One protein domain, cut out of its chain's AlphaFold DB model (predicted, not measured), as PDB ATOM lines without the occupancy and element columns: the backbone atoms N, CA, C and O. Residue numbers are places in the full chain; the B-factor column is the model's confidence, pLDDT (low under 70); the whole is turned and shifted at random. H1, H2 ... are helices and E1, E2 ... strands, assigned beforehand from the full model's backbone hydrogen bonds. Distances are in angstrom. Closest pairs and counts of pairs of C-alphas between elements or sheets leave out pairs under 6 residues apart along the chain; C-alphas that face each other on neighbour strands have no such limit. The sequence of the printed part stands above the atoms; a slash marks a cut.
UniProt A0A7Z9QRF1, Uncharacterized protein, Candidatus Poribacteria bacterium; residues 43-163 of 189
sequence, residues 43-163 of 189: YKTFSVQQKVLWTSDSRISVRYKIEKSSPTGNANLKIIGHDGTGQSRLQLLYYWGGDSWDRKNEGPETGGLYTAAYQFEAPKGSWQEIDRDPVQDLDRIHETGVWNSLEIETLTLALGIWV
ATOM      1  N   TYR A  43     168.050 131.572 263.886       48.97
ATOM      2  CA  TYR A  43     167.899 131.628 262.432       48.97
ATOM      3  C   TYR A  43     167.532 130.240 261.897       48.97
ATOM      4  O   TYR A  43     168.389 129.366 261.785       48.97
ATOM      5  N   LYS A  44     166.257 130.010 261.572       49.66
ATOM      6  CA  LYS A  44     165.832 128.819 260.824       49.66
ATOM      7  C   LYS A  44     165.377 129.225 259.430       49.66
ATOM      8  O   LYS A  44     164.185 129.296 259.165       49.66
ATOM      9  N   THR A  45     166.332 129.436 258.531       48.88
ATOM     10  CA  THR A  45     166.024 129.494 257.102       48.88
ATOM     11  C   THR A  45     165.811 128.062 256.618       48.88
ATOM     12  O   THR A  45     166.757 127.377 256.240       48.88
ATOM     13  N   PHE A  46     164.572 127.569 256.662       52.19
ATOM     14  CA  PHE A  46     164.208 126.488 255.748       52.19
ATOM     15  C   PHE A  46     164.237 127.084 254.345       52.19
ATOM     16  O   PHE A  46     163.774 128.203 254.178       52.19
ATOM     17  N   SER A  47     164.829 126.404 253.370       56.44
ATOM     18  CA  SER A  47     164.772 126.868 251.987       56.44
ATOM     19  C   SER A  47     164.399 125.722 251.074       56.44
ATOM     20  O   SER A  47     165.118 124.729 251.006       56.44
ATOM     21  N   VAL A  48     163.274 125.863 250.374       61.22
ATOM     22  CA  VAL A  48     163.095 125.137 249.117       61.22
ATOM     23  C   VAL A  48     163.970 125.857 248.114       61.22
ATOM     24  O   VAL A  48     163.727 127.029 247.831       61.22
ATOM     25  N   GLN A  49     165.029 125.181 247.676       66.94
ATOM     26  CA  GLN A  49     166.003 125.742 246.755       66.94
ATOM     27  C   GLN A  49     165.763 125.209 245.352       66.94
ATOM     28  O   GLN A  49     165.699 123.996 245.147       66.94
ATOM     29  N   GLN A  50     165.690 126.115 244.386       70.25
ATOM     30  CA  GLN A  50     165.662 125.766 242.975       70.25
ATOM     31  C   GLN A  50     166.761 126.533 242.253       70.25
ATOM     32  O   GLN A  50     166.816 127.761 242.320       70.25
ATOM     33  N   LYS A  51     167.635 125.795 241.562       76.62
ATOM     34  CA  LYS A  51     168.619 126.383 240.659       76.62
ATOM     35  C   LYS A  51     168.021 126.480 239.262       76.62
ATOM     36  O   LYS A  51     167.466 125.505 238.759       76.62
ATOM     37  N   VAL A  52     168.149 127.645 238.648       78.50
ATOM     38  CA  VAL A  52     167.562 127.962 237.343       78.50
ATOM     39  C   VAL A  52     168.597 128.652 236.465       78.50
ATOM     40  O   VAL A  52     169.392 129.464 236.946       78.50
ATOM     41  N   LEU A  53     168.596 128.301 235.176       79.06
ATOM     42  CA  LEU A  53     169.277 129.100 234.160       79.06
ATOM     43  C   LEU A  53     168.544 130.431 234.059       79.06
ATOM     44  O   LEU A  53     167.313 130.455 233.997       79.06
ATOM     45  N   TRP A  54     169.298 131.521 234.087       74.69
ATOM     46  CA  TRP A  54     168.729 132.857 234.143       74.69
ATOM     47  C   TRP A  54     169.079 133.657 232.901       74.69
ATOM     48  O   TRP A  54     170.196 133.588 232.395       74.69
ATOM     49  N   THR A  55     168.119 134.449 232.439       71.62
ATOM     50  CA  THR A  55     168.342 135.505 231.452       71.62
ATOM     51  C   THR A  55     168.060 136.842 232.124       71.62
ATOM     52  O   THR A  55     167.130 136.935 232.924       71.62
ATOM     53  N   SER A  56     168.845 137.876 231.808       70.56
ATOM     54  CA  SER A  56     168.682 139.233 232.364       70.56
ATOM     55  C   SER A  56     167.261 139.779 232.228       70.56
ATOM     56  O   SER A  56     166.832 140.581 233.043       70.56
ATOM     57  N   ASP A  57     166.513 139.295 231.242       73.50
ATOM     58  CA  ASP A  57     165.178 139.787 230.916       73.50
ATOM     59  C   ASP A  57     164.076 138.957 231.590       73.50
ATOM     60  O   ASP A  57     162.941 138.924 231.122       73.50
ATOM     61  N   SER A  58     164.397 138.215 232.648       75.56
ATOM     62  CA  SER A  58     163.425 137.401 233.375       75.56
ATOM     63  C   SER A  58     162.841 138.161 234.569       75.56
ATOM     64  O   SER A  58     163.529 138.875 235.296       75.56
ATOM     65  N   ARG A  59     161.547 137.961 234.812       84.62
ATOM     66  CA  ARG A  59     160.859 138.350 236.044       84.62
ATOM     67  C   ARG A  59     160.658 137.134 236.926       84.62
ATOM     68  O   ARG A  59     160.523 136.010 236.433       84.62
ATOM     69  N   ILE A  60     160.608 137.367 238.231       84.50
ATOM     70  CA  ILE A  60     160.304 136.341 239.224       84.50
ATOM     71  C   ILE A  60     159.032 136.734 239.953       84.50
ATOM     72  O   ILE A  60     158.940 137.820 240.524       84.50
ATOM     73  N   SER A  61     158.077 135.810 239.962       84.19
ATOM     74  CA  SER A  61     156.856 135.915 240.744       84.19
ATOM     75  C   SER A  61     156.793 134.830 241.810       84.19
ATOM     76  O   SER A  61     157.101 133.666 241.552       84.19
ATOM     77  N   VAL A  62     156.360 135.202 243.011       84.62
ATOM     78  CA  VAL A  62     156.025 134.272 244.089       84.62
ATOM     79  C   VAL A  62     154.627 134.562 244.589       84.62
ATOM     80  O   VAL A  62     154.328 135.671 245.040       84.62
ATOM     81  N   ARG A  63     153.784 133.529 244.571       84.88
ATOM     82  CA  ARG A  63     152.439 133.584 245.135       84.88
ATOM     83  C   ARG A  63     152.416 132.970 246.534       84.88
ATOM     84  O   ARG A  63     152.809 131.818 246.725       84.88
ATOM     85  N   TYR A  64     151.933 133.736 247.507       83.06
ATOM     86  CA  TYR A  64     151.925 133.355 248.922       83.06
ATOM     87  C   TYR A  64     150.621 133.746 249.622       83.06
ATOM     88  O   TYR A  64     149.881 134.613 249.167       83.06
ATOM     89  N   LYS A  65     150.344 133.130 250.770       83.75
ATOM     90  CA  LYS A  65     149.265 133.525 251.682       83.75
ATOM     91  C   LYS A  65     149.774 133.442 253.109       83.75
ATOM     92  O   LYS A  65     150.127 132.359 253.560       83.75
ATOM     93  N   ILE A  66     149.761 134.554 253.839       82.75
ATOM     94  CA  ILE A  66     149.992 134.534 255.288       82.75
ATOM     95  C   ILE A  66     148.647 134.386 255.988       82.75
ATOM     96  O   ILE A  66     147.722 135.161 255.754       82.75
ATOM     97  N   GLU A  67     148.532 133.407 256.873       83.69
ATOM     98  CA  GLU A  67     147.338 133.201 257.696       83.69
ATOM     99  C   GLU A  67     147.514 133.831 259.069       83.69
ATOM    100  O   GLU A  67     146.631 134.547 259.545       83.69
ATOM    101  N   LYS A  68     148.674 133.618 259.691       81.50
ATOM    102  CA  LYS A  68     149.010 134.202 260.986       81.50
ATOM    103  C   LYS A  68     150.500 134.512 261.058       81.50
ATOM    104  O   LYS A  68     151.318 133.820 260.465       81.50
ATOM    105  N   SER A  69     150.855 135.537 261.817       79.50
ATOM    106  CA  SER A  69     152.248 135.854 262.126       79.50
ATOM    107  C   SER A  69     152.340 136.589 263.457       79.50
ATOM    108  O   SER A  69     151.433 137.366 263.792       79.50
ATOM    109  N   SER A  70     153.425 136.352 264.196       78.25
ATOM    110  CA  SER A  70     153.850 137.218 265.297       78.25
ATOM    111  C   SER A  70     154.379 138.558 264.753       78.25
ATOM    112  O   SER A  70     154.718 138.641 263.569       78.25
ATOM    113  N   PRO A  71     154.481 139.613 265.589       75.50
ATOM    114  CA  PRO A  71     155.003 140.920 265.171       75.50
ATOM    115  C   PRO A  71     156.426 140.910 264.610       75.50
ATOM    116  O   PRO A  71     156.826 141.891 264.003       75.50
ATOM    117  N   THR A  72     157.188 139.829 264.795       73.81
ATOM    118  CA  THR A  72     158.566 139.686 264.299       73.81
ATOM    119  C   THR A  72     158.767 138.446 263.415       73.81
ATOM    120  O   THR A  72     159.892 138.105 263.044       73.81
ATOM    121  N   GLY A  73     157.682 137.741 263.074       75.38
ATOM    122  CA  GLY A  73     157.710 136.593 262.171       75.38
ATOM    123  C   GLY A  73     157.657 137.039 260.714       75.38
ATOM    124  O   GLY A  73     156.690 137.677 260.301       75.38
ATOM    125  N   ASN A  74     158.673 136.676 259.937       77.69
ATOM    126  CA  ASN A  74     158.852 137.073 258.544       77.69
ATOM    127  C   ASN A  74     158.986 135.863 257.618       77.69
ATOM    128  O   ASN A  74     159.637 134.878 257.956       77.69
ATOM    129  N   ALA A  75     158.407 135.957 256.429       80.44
ATOM    130  CA  ALA A  75     158.687 135.086 255.295       80.44
ATOM    131  C   ALA A  75     159.551 135.846 254.284       80.44
ATOM    132  O   ALA A  75     159.560 137.077 254.258       80.44
ATOM    133  N   ASN A  76     160.314 135.120 253.476       81.44
ATOM    134  CA  ASN A  76     161.153 135.709 252.450       81.44
ATOM    135  C   ASN A  76     161.293 134.828 251.209       81.44
ATOM    136  O   ASN A  76     161.239 133.601 251.279       81.44
ATOM    137  N   LEU A  77     161.539 135.494 250.088       84.56
ATOM    138  CA  LEU A  77     162.173 134.960 248.900       84.56
ATOM    139  C   LEU A  77     163.591 135.525 248.836       84.56
ATOM    140  O   LEU A  77     163.797 136.726 248.661       84.56
ATOM    141  N   LYS A  78     164.571 134.640 248.940       85.75
ATOM    142  CA  LYS A  78     165.977 134.930 248.715       85.75
ATOM    143  C   LYS A  78     166.371 134.483 247.310       85.75
ATOM    144  O   LYS A  78     166.104 133.351 246.917       85.75
ATOM    145  N   ILE A  79     167.051 135.356 246.584       86.50
ATOM    146  CA  ILE A  79     167.659 135.072 245.287       86.50
ATOM    147  C   ILE A  79     169.163 135.203 245.440       86.50
ATOM    148  O   ILE A  79     169.644 136.202 245.971       86.50
ATOM    149  N   ILE A  80     169.908 134.211 244.968       87.00
ATOM    150  CA  ILE A  80     171.370 134.253 244.925       87.00
ATOM    151  C   ILE A  80     171.803 134.074 243.476       87.00
ATOM    152  O   ILE A  80     171.463 133.065 242.863       87.00
ATOM    153  N   GLY A  81     172.526 135.047 242.930       87.88
ATOM    154  CA  GLY A  81     173.088 134.977 241.585       87.88
ATOM    155  C   GLY A  81     174.527 134.486 241.606       87.88
ATOM    156  O   GLY A  81     175.348 135.006 242.371       87.88
ATOM    157  N   HIS A  82     174.819 133.503 240.758       88.50
ATOM    158  CA  HIS A  82     176.137 132.898 240.598       88.50
ATOM    159  C   HIS A  82     176.678 133.132 239.184       88.50
ATOM    160  O   HIS A  82     175.937 132.966 238.210       88.50
ATOM    161  N   ASP A  83     177.963 133.468 239.090       88.75
ATOM    162  CA  ASP A  83     178.685 133.557 237.815       88.75
ATOM    163  C   ASP A  83     179.055 132.171 237.249       88.75
ATOM    164  O   ASP A  83     178.790 131.137 237.875       88.75
ATOM    165  N   GLY A  84     179.699 132.140 236.076       85.75
ATOM    166  CA  GLY A  84     180.141 130.900 235.418       85.75
ATOM    167  C   GLY A  84     181.203 130.094 236.172       85.75
ATOM    168  O   GLY A  84     181.448 128.929 235.857       85.75
ATOM    169  N   THR A  85     181.807 130.663 237.220       89.00
ATOM    170  CA  THR A  85     182.698 129.941 238.146       89.00
ATOM    171  C   THR A  85     181.953 129.376 239.361       89.00
ATOM    172  O   THR A  85     182.530 128.636 240.160       89.00
ATOM    173  N   GLY A  86     180.664 129.697 239.506       85.62
ATOM    174  CA  GLY A  86     179.826 129.348 240.651       85.62
ATOM    175  C   GLY A  86     179.944 130.318 241.829       85.62
ATOM    176  O   GLY A  86     179.291 130.103 242.857       85.62
ATOM    177  N   GLN A  87     180.739 131.386 241.709       87.44
ATOM    178  CA  GLN A  87     180.891 132.383 242.764       87.44
ATOM    179  C   GLN A  87     179.616 133.222 242.879       87.44
ATOM    180  O   GLN A  87     179.078 133.706 241.884       87.44
ATOM    181  N   SER A  88     179.133 133.419 244.109       87.44
ATOM    182  CA  SER A  88     178.010 134.321 244.371       87.44
ATOM    183  C   SER A  88     178.426 135.768 244.114       87.44
ATOM    184  O   SER A  88     179.347 136.275 244.755       87.44
ATOM    185  N   ARG A  89     177.719 136.434 243.206       86.25
ATOM    186  CA  ARG A  89     177.909 137.852 242.853       86.25
ATOM    187  C   ARG A  89     176.743 138.721 243.292       86.25
ATOM    188  O   ARG A  89     176.896 139.927 243.449       86.25
ATOM    189  N   LEU A  90     175.592 138.101 243.532       85.31
ATOM    190  CA  LEU A  90     174.365 138.791 243.886       85.31
ATOM    191  C   LEU A  90     173.599 138.057 244.983       85.31
ATOM    192  O   LEU A  90     173.485 136.832 244.956       85.31
ATOM    193  N   GLN A  91     172.990 138.818 245.885       86.25
ATOM    194  CA  GLN A  91     171.985 138.340 246.818       86.25
ATOM    195  C   GLN A  91     170.839 139.351 246.968       86.25
ATOM    196  O   GLN A  91     171.018 140.410 247.563       86.25
ATOM    197  N   LEU A  92     169.643 138.998 246.498       85.38
ATOM    198  CA  LEU A  92     168.419 139.770 246.733       85.38
ATOM    199  C   LEU A  92     167.558 139.082 247.791       85.38
ATOM    200  O   LEU A  92     167.455 137.853 247.816       85.38
ATOM    201  N   LEU A  93     166.924 139.866 248.656       84.44
ATOM    202  CA  LEU A  93     166.013 139.374 249.682       84.44
ATOM    203  C   LEU A  93     164.692 140.142 249.640       84.44
ATOM    204  O   LEU A  93     164.604 141.272 250.101       84.44
ATOM    205  N   TYR A  94     163.639 139.511 249.145       85.56
ATOM    206  CA  TYR A  94     162.278 140.026 249.252       85.56
ATOM    207  C   TYR A  94     161.655 139.434 250.507       85.56
ATOM    208  O   TYR A  94     161.595 138.214 250.626       85.56
ATOM    209  N   TYR A  95     161.221 140.252 251.458       82.88
ATOM    210  CA  TYR A  95     160.668 139.763 252.717       82.88
ATOM    211  C   TYR A  95     159.368 140.468 253.079       82.88
ATOM    212  O   TYR A  95     159.115 141.607 252.695       82.88
ATOM    213  N   TRP A  96     158.523 139.755 253.808       82.19
ATOM    214  CA  TRP A  96     157.214 140.225 254.225       82.19
ATOM    215  C   TRP A  96     156.810 139.518 255.517       82.19
ATOM    216  O   TRP A  96     157.053 138.325 255.711       82.19
ATOM    217  N   GLY A  97     156.184 140.256 256.422       76.69
ATOM    218  CA  GLY A  97     155.768 139.751 257.722       76.69
ATOM    219  C   GLY A  97     155.825 140.850 258.766       76.69
ATOM    220  O   GLY A  97     155.443 141.982 258.491       76.69
ATOM    221  N   GLY A  98     156.233 140.487 259.975       68.88
ATOM    222  CA  GLY A  98     156.387 141.411 261.089       68.88
ATOM    223  C   GLY A  98     157.477 142.477 260.893       68.88
ATOM    224  O   GLY A  98     158.414 142.294 260.120       68.88
ATOM    225  N   ASP A  99     157.412 143.558 261.666       64.44
ATOM    226  CA  ASP A  99     158.244 144.768 261.530       64.44
ATOM    227  C   ASP A  99     159.656 144.634 262.136       64.44
ATOM    228  O   ASP A  99     160.209 145.579 262.692       64.44
ATOM    229  N   SER A 100     160.265 143.449 262.087       58.00
ATOM    230  CA  SER A 100     161.501 143.169 262.832       58.00
ATOM    231  C   SER A 100     162.797 143.374 262.058       58.00
ATOM    232  O   SER A 100     163.853 142.960 262.542       58.00
ATOM    233  N   TRP A 101     162.748 143.947 260.855       59.97
ATOM    234  CA  TRP A 101     163.957 144.187 260.074       59.97
ATOM    235  C   TRP A 101     164.200 145.673 259.848       59.97
ATOM    236  O   TRP A 101     163.711 146.264 258.895       59.97
ATOM    237  N   ASP A 102     165.036 146.237 260.715       51.59
ATOM    238  CA  ASP A 102     165.803 147.438 260.420       51.59
ATOM    239  C   ASP A 102     167.200 147.004 259.960       51.59
ATOM    240  O   ASP A 102     168.095 146.810 260.786       51.59
ATOM    241  N   ARG A 103     167.421 146.844 258.647       52.97
ATOM    242  CA  ARG A 103     168.707 147.262 258.061       52.97
ATOM    243  C   ARG A 103     168.720 147.376 256.541       52.97
ATOM    244  O   ARG A 103     168.769 146.398 255.808       52.97
ATOM    245  N   LYS A 104     168.886 148.623 256.103       45.44
ATOM    246  CA  LYS A 104     169.676 148.975 254.925       45.44
ATOM    247  C   LYS A 104     171.135 148.571 255.165       45.44
ATOM    248  O   LYS A 104     171.804 149.208 255.975       45.44
ATOM    249  N   ASN A 105     171.628 147.553 254.469       45.88
ATOM    250  CA  ASN A 105     173.047 147.474 254.124       45.88
ATOM    251  C   ASN A 105     173.124 147.656 252.608       45.88
ATOM    252  O   ASN A 105     173.004 146.706 251.842       45.88
ATOM    253  N   GLU A 106     173.225 148.918 252.198       49.62
ATOM    254  CA  GLU A 106     173.447 149.318 250.813       49.62
ATOM    255  C   GLU A 106     174.964 149.414 250.599       49.62
ATOM    256  O   GLU A 106     175.636 150.263 251.184       49.62
ATOM    257  N   GLY A 107     175.506 148.485 249.814       53.72
ATOM    258  CA  GLY A 107     176.879 148.517 249.308       53.72
ATOM    259  C   GLY A 107     177.426 147.122 248.974       53.72
ATOM    260  O   GLY A 107     176.917 146.128 249.496       53.72
ATOM    261  N   PRO A 108     178.446 147.015 248.101       50.91
ATOM    262  CA  PRO A 108     179.138 145.759 247.849       50.91
ATOM    263  C   PRO A 108     179.864 145.323 249.126       50.91
ATOM    264  O   PRO A 108     180.887 145.897 249.512       50.91
ATOM    265  N   GLU A 109     179.339 144.305 249.804       54.16
ATOM    266  CA  GLU A 109     180.059 143.664 250.896       54.16
ATOM    267  C   GLU A 109     181.228 142.898 250.262       54.16
ATOM    268  O   GLU A 109     181.023 141.937 249.531       54.16
ATOM    269  N   THR A 110     182.455 143.379 250.485       53.38
ATOM    270  CA  THR A 110     183.724 142.627 250.389       53.38
ATOM    271  C   THR A 110     183.757 141.469 249.377       53.38
ATOM    272  O   THR A 110     183.305 140.365 249.662       53.38
ATOM    273  N   GLY A 111     184.405 141.675 248.224       58.84
ATOM    274  CA  GLY A 111     184.691 140.591 247.267       58.84
ATOM    275  C   GLY A 111     183.754 140.499 246.057       58.84
ATOM    276  O   GLY A 111     183.717 139.459 245.402       58.84
ATOM    277  N   GLY A 112     183.034 141.579 245.734       70.69
ATOM    278  CA  GLY A 112     182.194 141.657 244.532       70.69
ATOM    279  C   GLY A 112     180.820 140.997 244.681       70.69
ATOM    280  O   GLY A 112     180.249 140.574 243.679       70.69
ATOM    281  N   LEU A 113     180.314 140.883 245.916       79.94
ATOM    282  CA  LEU A 113     178.947 140.463 246.206       79.94
ATOM    283  C   LEU A 113     178.059 141.695 246.410       79.94
ATOM    284  O   LEU A 113     178.258 142.476 247.340       79.94
ATOM    285  N   TYR A 114     177.047 141.833 245.566       79.00
ATOM    286  CA  TYR A 114     176.025 142.865 245.686       79.00
ATOM    287  C   TYR A 114     174.851 142.318 246.475       79.00
ATOM    288  O   TYR A 114     174.363 141.222 246.198       79.00
ATOM    289  N   THR A 115     174.394 143.073 247.470       78.38
ATOM    290  CA  THR A 115     173.262 142.660 248.299       78.38
ATOM    291  C   THR A 115     172.184 143.730 248.326       78.38
ATOM    292  O   THR A 115     172.471 144.925 248.257       78.38
ATOM    293  N   ALA A 116     170.933 143.289 248.369       77.88
ATOM    294  CA  ALA A 116     169.778 144.161 248.488       77.88
ATOM    295  C   ALA A 116     168.620 143.432 249.162       77.88
ATOM    296  O   ALA A 116     168.494 142.207 249.074       77.88
ATOM    297  N   ALA A 117     167.761 144.196 249.828       80.12
ATOM    298  CA  ALA A 117     166.605 143.665 250.522       80.12
ATOM    299  C   ALA A 117     165.403 144.609 250.415       80.12
ATOM    300  O   ALA A 117     165.551 145.826 250.501       80.12
ATOM    301  N   TYR A 118     164.215 144.033 250.246       80.19
ATOM    302  CA  TYR A 118     162.961 144.745 250.021       80.19
ATOM    303  C   TYR A 118     161.885 144.230 250.962       80.19
ATOM    304  O   TYR A 118     161.557 143.041 250.942       80.19
ATOM    305  N   GLN A 119     161.310 145.149 251.730       81.00
ATOM    306  CA  GLN A 119     160.141 144.883 252.551       81.00
ATOM    307  C   GLN A 119     158.864 145.041 251.735       81.00
ATOM    308  O   GLN A 119     158.699 146.030 251.020       81.00
ATOM    309  N   PHE A 120     157.933 144.114 251.923       79.62
ATOM    310  CA  PHE A 120     156.559 144.242 251.455       79.62
ATOM    311  C   PHE A 120     155.593 144.153 252.624       79.62
ATOM    312  O   PHE A 120     155.883 143.561 253.669       79.62
ATOM    313  N   GLU A 121     154.409 144.719 252.418       79.69
ATOM    314  CA  GLU A 121     153.300 144.527 253.335       79.69
ATOM    315  C   GLU A 121     152.917 143.041 253.411       79.69
ATOM    316  O   GLU A 121     152.986 142.291 252.434       79.69
ATOM    317  N   ALA A 122     152.478 142.614 254.595       78.38
ATOM    318  CA  ALA A 122     152.043 141.246 254.859       78.38
ATOM    319  C   ALA A 122     150.548 141.182 255.197       78.38
ATOM    320  O   ALA A 122     150.181 140.853 256.334       78.38
ATOM    321  N   PRO A 123     149.658 141.490 254.235       81.81
ATOM    322  CA  PRO A 123     148.229 141.335 254.444       81.81
ATOM    323  C   PRO A 123     147.902 139.866 254.747       81.81
ATOM    324  O   PRO A 123     148.400 138.936 254.109       81.81
ATOM    325  N   LYS A 124     147.073 139.664 255.774       85.00
ATOM    326  CA  LYS A 124     146.715 138.341 256.294       85.00
ATOM    327  C   LYS A 124     145.403 137.854 255.687       85.00
ATOM    328  O   LYS A 124     144.487 138.637 255.448       85.00
ATOM    329  N   GLY A 125     145.285 136.542 255.507       83.75
ATOM    330  CA  GLY A 125     144.040 135.862 255.142       83.75
ATOM    331  C   GLY A 125     143.716 135.826 253.646       83.75
ATOM    332  O   GLY A 125     142.763 135.151 253.262       83.75
ATOM    333  N   SER A 126     144.513 136.469 252.792       86.12
ATOM    334  CA  SER A 126     144.320 136.498 251.340       86.12
ATOM    335  C   SER A 126     145.590 136.106 250.587       86.12
ATOM    336  O   SER A 126     146.702 136.269 251.086       86.12
ATOM    337  N   TRP A 127     145.408 135.558 249.384       87.06
ATOM    338  CA  TRP A 127     146.509 135.293 248.464       87.06
ATOM    339  C   TRP A 127     147.116 136.600 247.965       87.06
ATOM    340  O   TRP A 127     146.389 137.523 247.603       87.06
ATOM    341  N   GLN A 128     148.439 136.626 247.930       86.31
ATOM    342  CA  GLN A 128     149.287 137.728 247.509       86.31
ATOM    343  C   GLN A 128     150.271 137.242 246.450       86.31
ATOM    344  O   GLN A 128     150.572 136.048 246.369       86.31
ATOM    345  N   GLU A 129     150.785 138.175 245.658       87.19
ATOM    346  CA  GLU A 129     151.795 137.916 244.640       87.19
ATOM    347  C   GLU A 129     152.865 139.006 244.701       87.19
ATOM    348  O   GLU A 129     152.560 140.195 244.625       87.19
ATOM    349  N   ILE A 130     154.119 138.590 244.855       85.19
ATOM    350  CA  ILE A 130     155.283 139.451 244.652       85.19
ATOM    351  C   ILE A 130     155.794 139.153 243.251       85.19
ATOM    352  O   ILE A 130     156.288 138.058 243.027       85.19
ATOM    353  N   ASP A 131     155.676 140.117 242.339       87.44
ATOM    354  CA  ASP A 131     156.191 140.055 240.966       87.44
ATOM    355  C   ASP A 131     157.289 141.110 240.793       87.44
ATOM    356  O   ASP A 131     157.014 142.315 240.846       87.44
ATOM    357  N   ARG A 132     158.534 140.656 240.623       86.75
ATOM    358  CA  ARG A 132     159.736 141.498 240.623       86.75
ATOM    359  C   ARG A 132     160.608 141.270 239.404       86.75
ATOM    360  O   ARG A 132     160.691 140.171 238.860       86.75
ATOM    361  N   ASP A 133     161.310 142.337 239.053       87.00
ATOM    362  CA  ASP A 133     162.404 142.351 238.097       87.00
ATOM    363  C   ASP A 133     163.714 142.509 238.891       87.00
ATOM    364  O   ASP A 133     164.012 143.609 239.368       87.00
ATOM    365  N   PRO A 134     164.478 141.417 239.095       81.62
ATOM    366  CA  PRO A 134     165.733 141.446 239.840       81.62
ATOM    367  C   PRO A 134     166.761 142.450 239.309       81.62
ATOM    368  O   PRO A 134     167.550 142.972 240.097       81.62
ATOM    369  N   VAL A 135     166.762 142.720 237.998       81.19
ATOM    370  CA  VAL A 135     167.705 143.640 237.348       81.19
ATOM    371  C   VAL A 135     167.358 145.074 237.707       81.19
ATOM    372  O   VAL A 135     168.199 145.797 238.237       81.19
ATOM    373  N   GLN A 136     166.101 145.467 237.490       82.06
ATOM    374  CA  GLN A 136     165.632 146.811 237.844       82.06
ATOM    375  C   GLN A 136     165.746 147.083 239.342       82.06
ATOM    376  O   GLN A 136     166.009 148.211 239.763       82.06
ATOM    377  N   ASP A 137     165.517 146.054 240.153       82.31
ATOM    378  CA  ASP A 137     165.665 146.130 241.595       82.31
ATOM    379  C   ASP A 137     167.121 146.406 241.973       82.31
ATOM    380  O   ASP A 137     167.395 147.390 242.668       82.31
ATOM    381  N   LEU A 138     168.055 145.613 241.454       77.50
ATOM    382  CA  LEU A 138     169.476 145.794 241.721       77.50
ATOM    383  C   LEU A 138     169.979 147.184 241.308       77.50
ATOM    384  O   LEU A 138     170.609 147.877 242.112       77.50
ATOM    385  N   ASP A 139     169.660 147.598 240.082       79.19
ATOM    386  CA  ASP A 139     170.092 148.874 239.506       79.19
ATOM    387  C   ASP A 139     169.532 150.081 240.279       79.19
ATOM    388  O   ASP A 139     170.157 151.140 240.346       79.19
ATOM    389  N   ARG A 140     168.365 149.934 240.922       78.38
ATOM    390  CA  ARG A 140     167.785 150.986 241.771       78.38
ATOM    391  C   ARG A 140     168.622 151.275 243.014       78.38
ATOM    392  O   ARG A 140     168.572 152.395 243.516       78.38
ATOM    393  N   ILE A 141     169.327 150.277 243.540       72.06
ATOM    394  CA  ILE A 141     170.073 150.393 244.801       72.06
ATOM    395  C   ILE A 141     171.537 150.735 244.552       72.06
ATOM    396  O   ILE A 141     172.102 151.541 245.287       72.06
ATOM    397  N   HIS A 142     172.152 150.124 243.538       73.25
ATOM    398  CA  HIS A 142     173.601 150.202 243.326       73.25
ATOM    399  C   HIS A 142     174.019 151.056 242.129       73.25
ATOM    400  O   HIS A 142     175.207 151.094 241.847       73.25
ATOM    401  N   GLU A 143     173.078 151.770 241.497       72.31
ATOM    402  CA  GLU A 143     173.225 152.550 240.253       72.31
ATOM    403  C   GLU A 143     172.923 151.745 238.975       72.31
ATOM    404  O   GLU A 143     173.055 150.523 238.912       72.31
ATOM    405  N   THR A 144     172.477 152.452 237.932       74.62
ATOM    406  CA  THR A 144     172.063 151.852 236.657       74.62
ATOM    407  C   THR A 144     173.223 151.147 235.958       74.62
ATOM    408  O   THR A 144     174.290 151.732 235.771       74.62
ATOM    409  N   GLY A 145     172.992 149.916 235.492       72.38
ATOM    410  CA  GLY A 145     173.965 149.138 234.730       72.38
ATOM    411  C   GLY A 145     174.916 148.290 235.573       72.38
ATOM    412  O   GLY A 145     175.755 147.600 234.992       72.38
ATOM    413  N   VAL A 146     174.772 148.273 236.905       77.56
ATOM    414  CA  VAL A 146     175.541 147.364 237.770       77.56
ATOM    415  C   VAL A 146     175.279 145.916 237.392       77.56
ATOM    416  O   VAL A 146     176.233 145.145 237.289       77.56
ATOM    417  N   TRP A 147     174.029 145.544 237.104       76.62
ATOM    418  CA  TRP A 147     173.692 144.170 236.725       76.62
ATOM    419  C   TRP A 147     174.526 143.638 235.553       76.62
ATOM    420  O   TRP A 147     175.023 142.512 235.601       76.62
ATOM    421  N   ASN A 148     174.731 144.462 234.522       73.88
ATOM    422  CA  ASN A 148     175.464 144.075 233.314       73.88
ATOM    423  C   ASN A 148     176.923 143.690 233.603       73.88
ATOM    424  O   ASN A 148     177.538 142.989 232.806       73.88
ATOM    425  N   SER A 149     177.471 144.128 234.740       76.69
ATOM    426  CA  SER A 149     178.831 143.798 235.173       76.69
ATOM    427  C   SER A 149     178.944 142.493 235.972       76.69
ATOM    428  O   SER A 149     180.057 142.033 236.211       76.69
ATOM    429  N   LEU A 150     177.827 141.889 236.400       77.62
ATOM    430  CA  LEU A 150     177.837 140.762 237.341       77.62
ATOM    431  C   LEU A 150     177.971 139.380 236.694       77.62
ATOM    432  O   LEU A 150     178.116 138.410 237.434       77.62
ATOM    433  N   GLU A 151     177.921 139.286 235.359       83.19
ATOM    434  CA  GLU A 151     178.069 138.038 234.581       83.19
ATOM    435  C   GLU A 151     177.330 136.832 235.210       83.19
ATOM    436  O   GLU A 151     177.880 135.741 235.373       83.19
ATOM    437  N   ILE A 152     176.071 137.033 235.618       85.50
ATOM    438  CA  ILE A 152     175.260 136.004 236.287       85.50
ATOM    439  C   ILE A 152     174.774 134.969 235.271       85.50
ATOM    440  O   ILE A 152     174.028 135.305 234.354       85.50
ATOM    441  N   GLU A 153     175.100 133.695 235.490       84.38
ATOM    442  CA  GLU A 153     174.603 132.586 234.662       84.38
ATOM    443  C   GLU A 153     173.406 131.872 235.292       84.38
ATOM    444  O   GLU A 153     172.499 131.393 234.606       84.38
ATOM    445  N   THR A 154     173.410 131.747 236.622       86.44
ATOM    446  CA  THR A 154     172.400 130.961 237.332       86.44
ATOM    447  C   THR A 154     171.890 131.681 238.560       86.44
ATOM    448  O   THR A 154     172.651 132.333 239.277       86.44
ATOM    449  N   LEU A 155     170.599 131.509 238.831       85.25
ATOM    450  CA  LEU A 155     170.003 131.913 240.095       85.25
ATOM    451  C   LEU A 155     169.701 130.692 240.957       85.25
ATOM    452  O   LEU A 155     169.281 129.646 240.462       85.25
ATOM    453  N   THR A 156     169.866 130.861 242.262       84.75
ATOM    454  CA  THR A 156     169.291 130.002 243.293       84.75
ATOM    455  C   THR A 156     168.143 130.759 243.943       84.75
ATOM    456  O   THR A 156     168.358 131.799 244.568       84.75
ATOM    457  N   LEU A 157     166.927 130.238 243.805       81.31
ATOM    458  CA  LEU A 157     165.723 130.763 244.445       81.31
ATOM    459  C   LEU A 157     165.480 129.984 245.730       81.31
ATOM    460  O   LEU A 157     165.489 128.757 245.699       81.31
ATOM    461  N   ALA A 158     165.288 130.678 246.844       79.00
ATOM    462  CA  ALA A 158     165.138 130.086 248.164       79.00
ATOM    463  C   ALA A 158     163.993 130.760 248.925       79.00
ATOM    464  O   ALA A 158     164.073 131.942 249.245       79.00
ATOM    465  N   LEU A 159     162.943 130.008 249.254       75.69
ATOM    466  CA  LEU A 159     161.868 130.498 250.123       75.69
ATOM    467  C   LEU A 159     162.166 130.171 251.570       75.69
ATOM    468  O   LEU A 159     162.288 128.993 251.890       75.69
ATOM    469  N   GLY A 160     162.225 131.173 252.438       72.62
ATOM    470  CA  GLY A 160     162.512 130.955 253.843       72.62
ATOM    471  C   GLY A 160     161.653 131.743 254.800       72.62
ATOM    472  O   GLY A 160     160.831 132.574 254.430       72.62
ATOM    473  N   ILE A 161     161.851 131.432 256.074       69.00
ATOM    474  CA  ILE A 161     161.224 132.117 257.194       69.00
ATOM    475  C   ILE A 161     162.321 132.601 258.122       69.00
ATOM    476  O   ILE A 161     163.358 131.959 258.292       69.00
ATOM    477  N   TRP A 162     162.089 133.760 258.711       68.62
ATOM    478  CA  TRP A 162     162.944 134.340 259.716       68.62
ATOM    479  C   TRP A 162     162.105 134.826 260.888       68.62
ATOM    480  O   TRP A 162     160.967 135.262 260.734       68.62
ATOM    481  N   VAL A 163     162.670 134.718 262.080       62.56
ATOM    482  CA  VAL A 163     162.038 135.140 263.321       62.56
ATOM    483  C   VAL A 163     163.079 135.872 264.153       62.56
ATOM    484  O   VAL A 163     164.207 135.398 264.288       62.56
TER     485      VAL A 163
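What this domain is: This is residues 43 to 163 of the 189 residues of an uncharacterized protein of Candidatus Poribacteria bacterium (UniProt A0A7Z9QRF1). A twisted sheet of five strands, E1 E7 E3 E4 E5, forms a broad slab; over one face of it lie a separate ribbon of two strands, E2 and E6, and one short helix, H1, the ribbon meeting the slab loosely and H1 crossing over E5 and E4. Beyond the E5 edge the chain makes a long loop, residues 98 to 113. The printed part has 121 residues with seven named strands and one named helix, in the order E1 E2 E3 E4 E5 E6 H1 E7, and the class is mostly strand. The large sheet is mixed, with E4 and E5 parallel and its other neighbours antiparallel, while E2 and E6 are antiparallel. The whole is compact, with a radius of gyration of the C-alphas of 14.5 A, and only just elongated, spanning 40 by 27 by 25 A.

How they stand to each other: E1, residues 48 to 53, is an edge strand of the large sheet. Its neighbour is E7, residues 152 to 163, antiparallel at 164 degrees, with N 52 and O 155 at 2.9 A, within hydrogen-bond range. On the other side of E7 is E3, residues 73 to 83, antiparallel at 163 degrees, with N 78 and O 158 at 2.8 A. E3 and E4, residues 88 to 97, form a hairpin, antiparallel at 164 degrees, with N 77 and O 94 at 2.8 A. E4 and the other edge strand, E5, residues 114 to 120, are parallel at 13 degrees, with N 93 and O 116 at 2.8 A. H1, residues 134 to 142, is on this sheet at a height of 8.6 A over the sheet. It lies over E5 and only just over E4, where 3 of its 9 C-alphas fall, and it runs across the strands, at 73 degrees to E5 on the local plane. The closest C-alphas of H1 and E5, those of Leu 138 and Ala 116, are 7.0 A apart. In H1, 4 of 5 O i to N i+4 pairs are within hydrogen-bond range. E2, residues 58 to 69, and E6, residues 127 to 132, are antiparallel neighbours at 148 degrees, with N 62 and O 130 at 2.9 A and N 128 and O 64 at 2.8 A. The closest C-alphas of E2 and E3, those of Val 62 and Leu 77, are 7.8 A apart. E2 is apart from E7 and from E5, and E6 is only just apart from E4, at 8.4 A.

Where its parts are: E1 begins at C-alpha 48, at (163.095, 125.137, 249.117), and is 16.7 A long. E2 is 30.9 A long and bends by 64 degrees at residue 66. E3 measures 32.3 A, E4 26.5 A and E5 20.3 A. E6 is 16.6 A long, and H1 begins at C-alpha 134, at (165.733, 141.446, 239.840), and is 12.3 A long. E7, 30.1 A long, bends by 52 degrees at residue 159 and ends at C-alpha 163, at (162.038, 135.140, 263.321).

The domain as a whole: The two C-alphas farthest apart, those of Thr 85 and Gly 125, are 42.6 A apart, while the first and last printed C-alphas, those of Tyr 43 and Val 163, are 6.9 A apart. The printed part has no cut. The link from E4 to E5, with 16 residues, is long. The mean pLDDT of the printed part is 76.2; 24 residues are under 70, namely residues 43 to 49, 98 to 111 and 161 to 163.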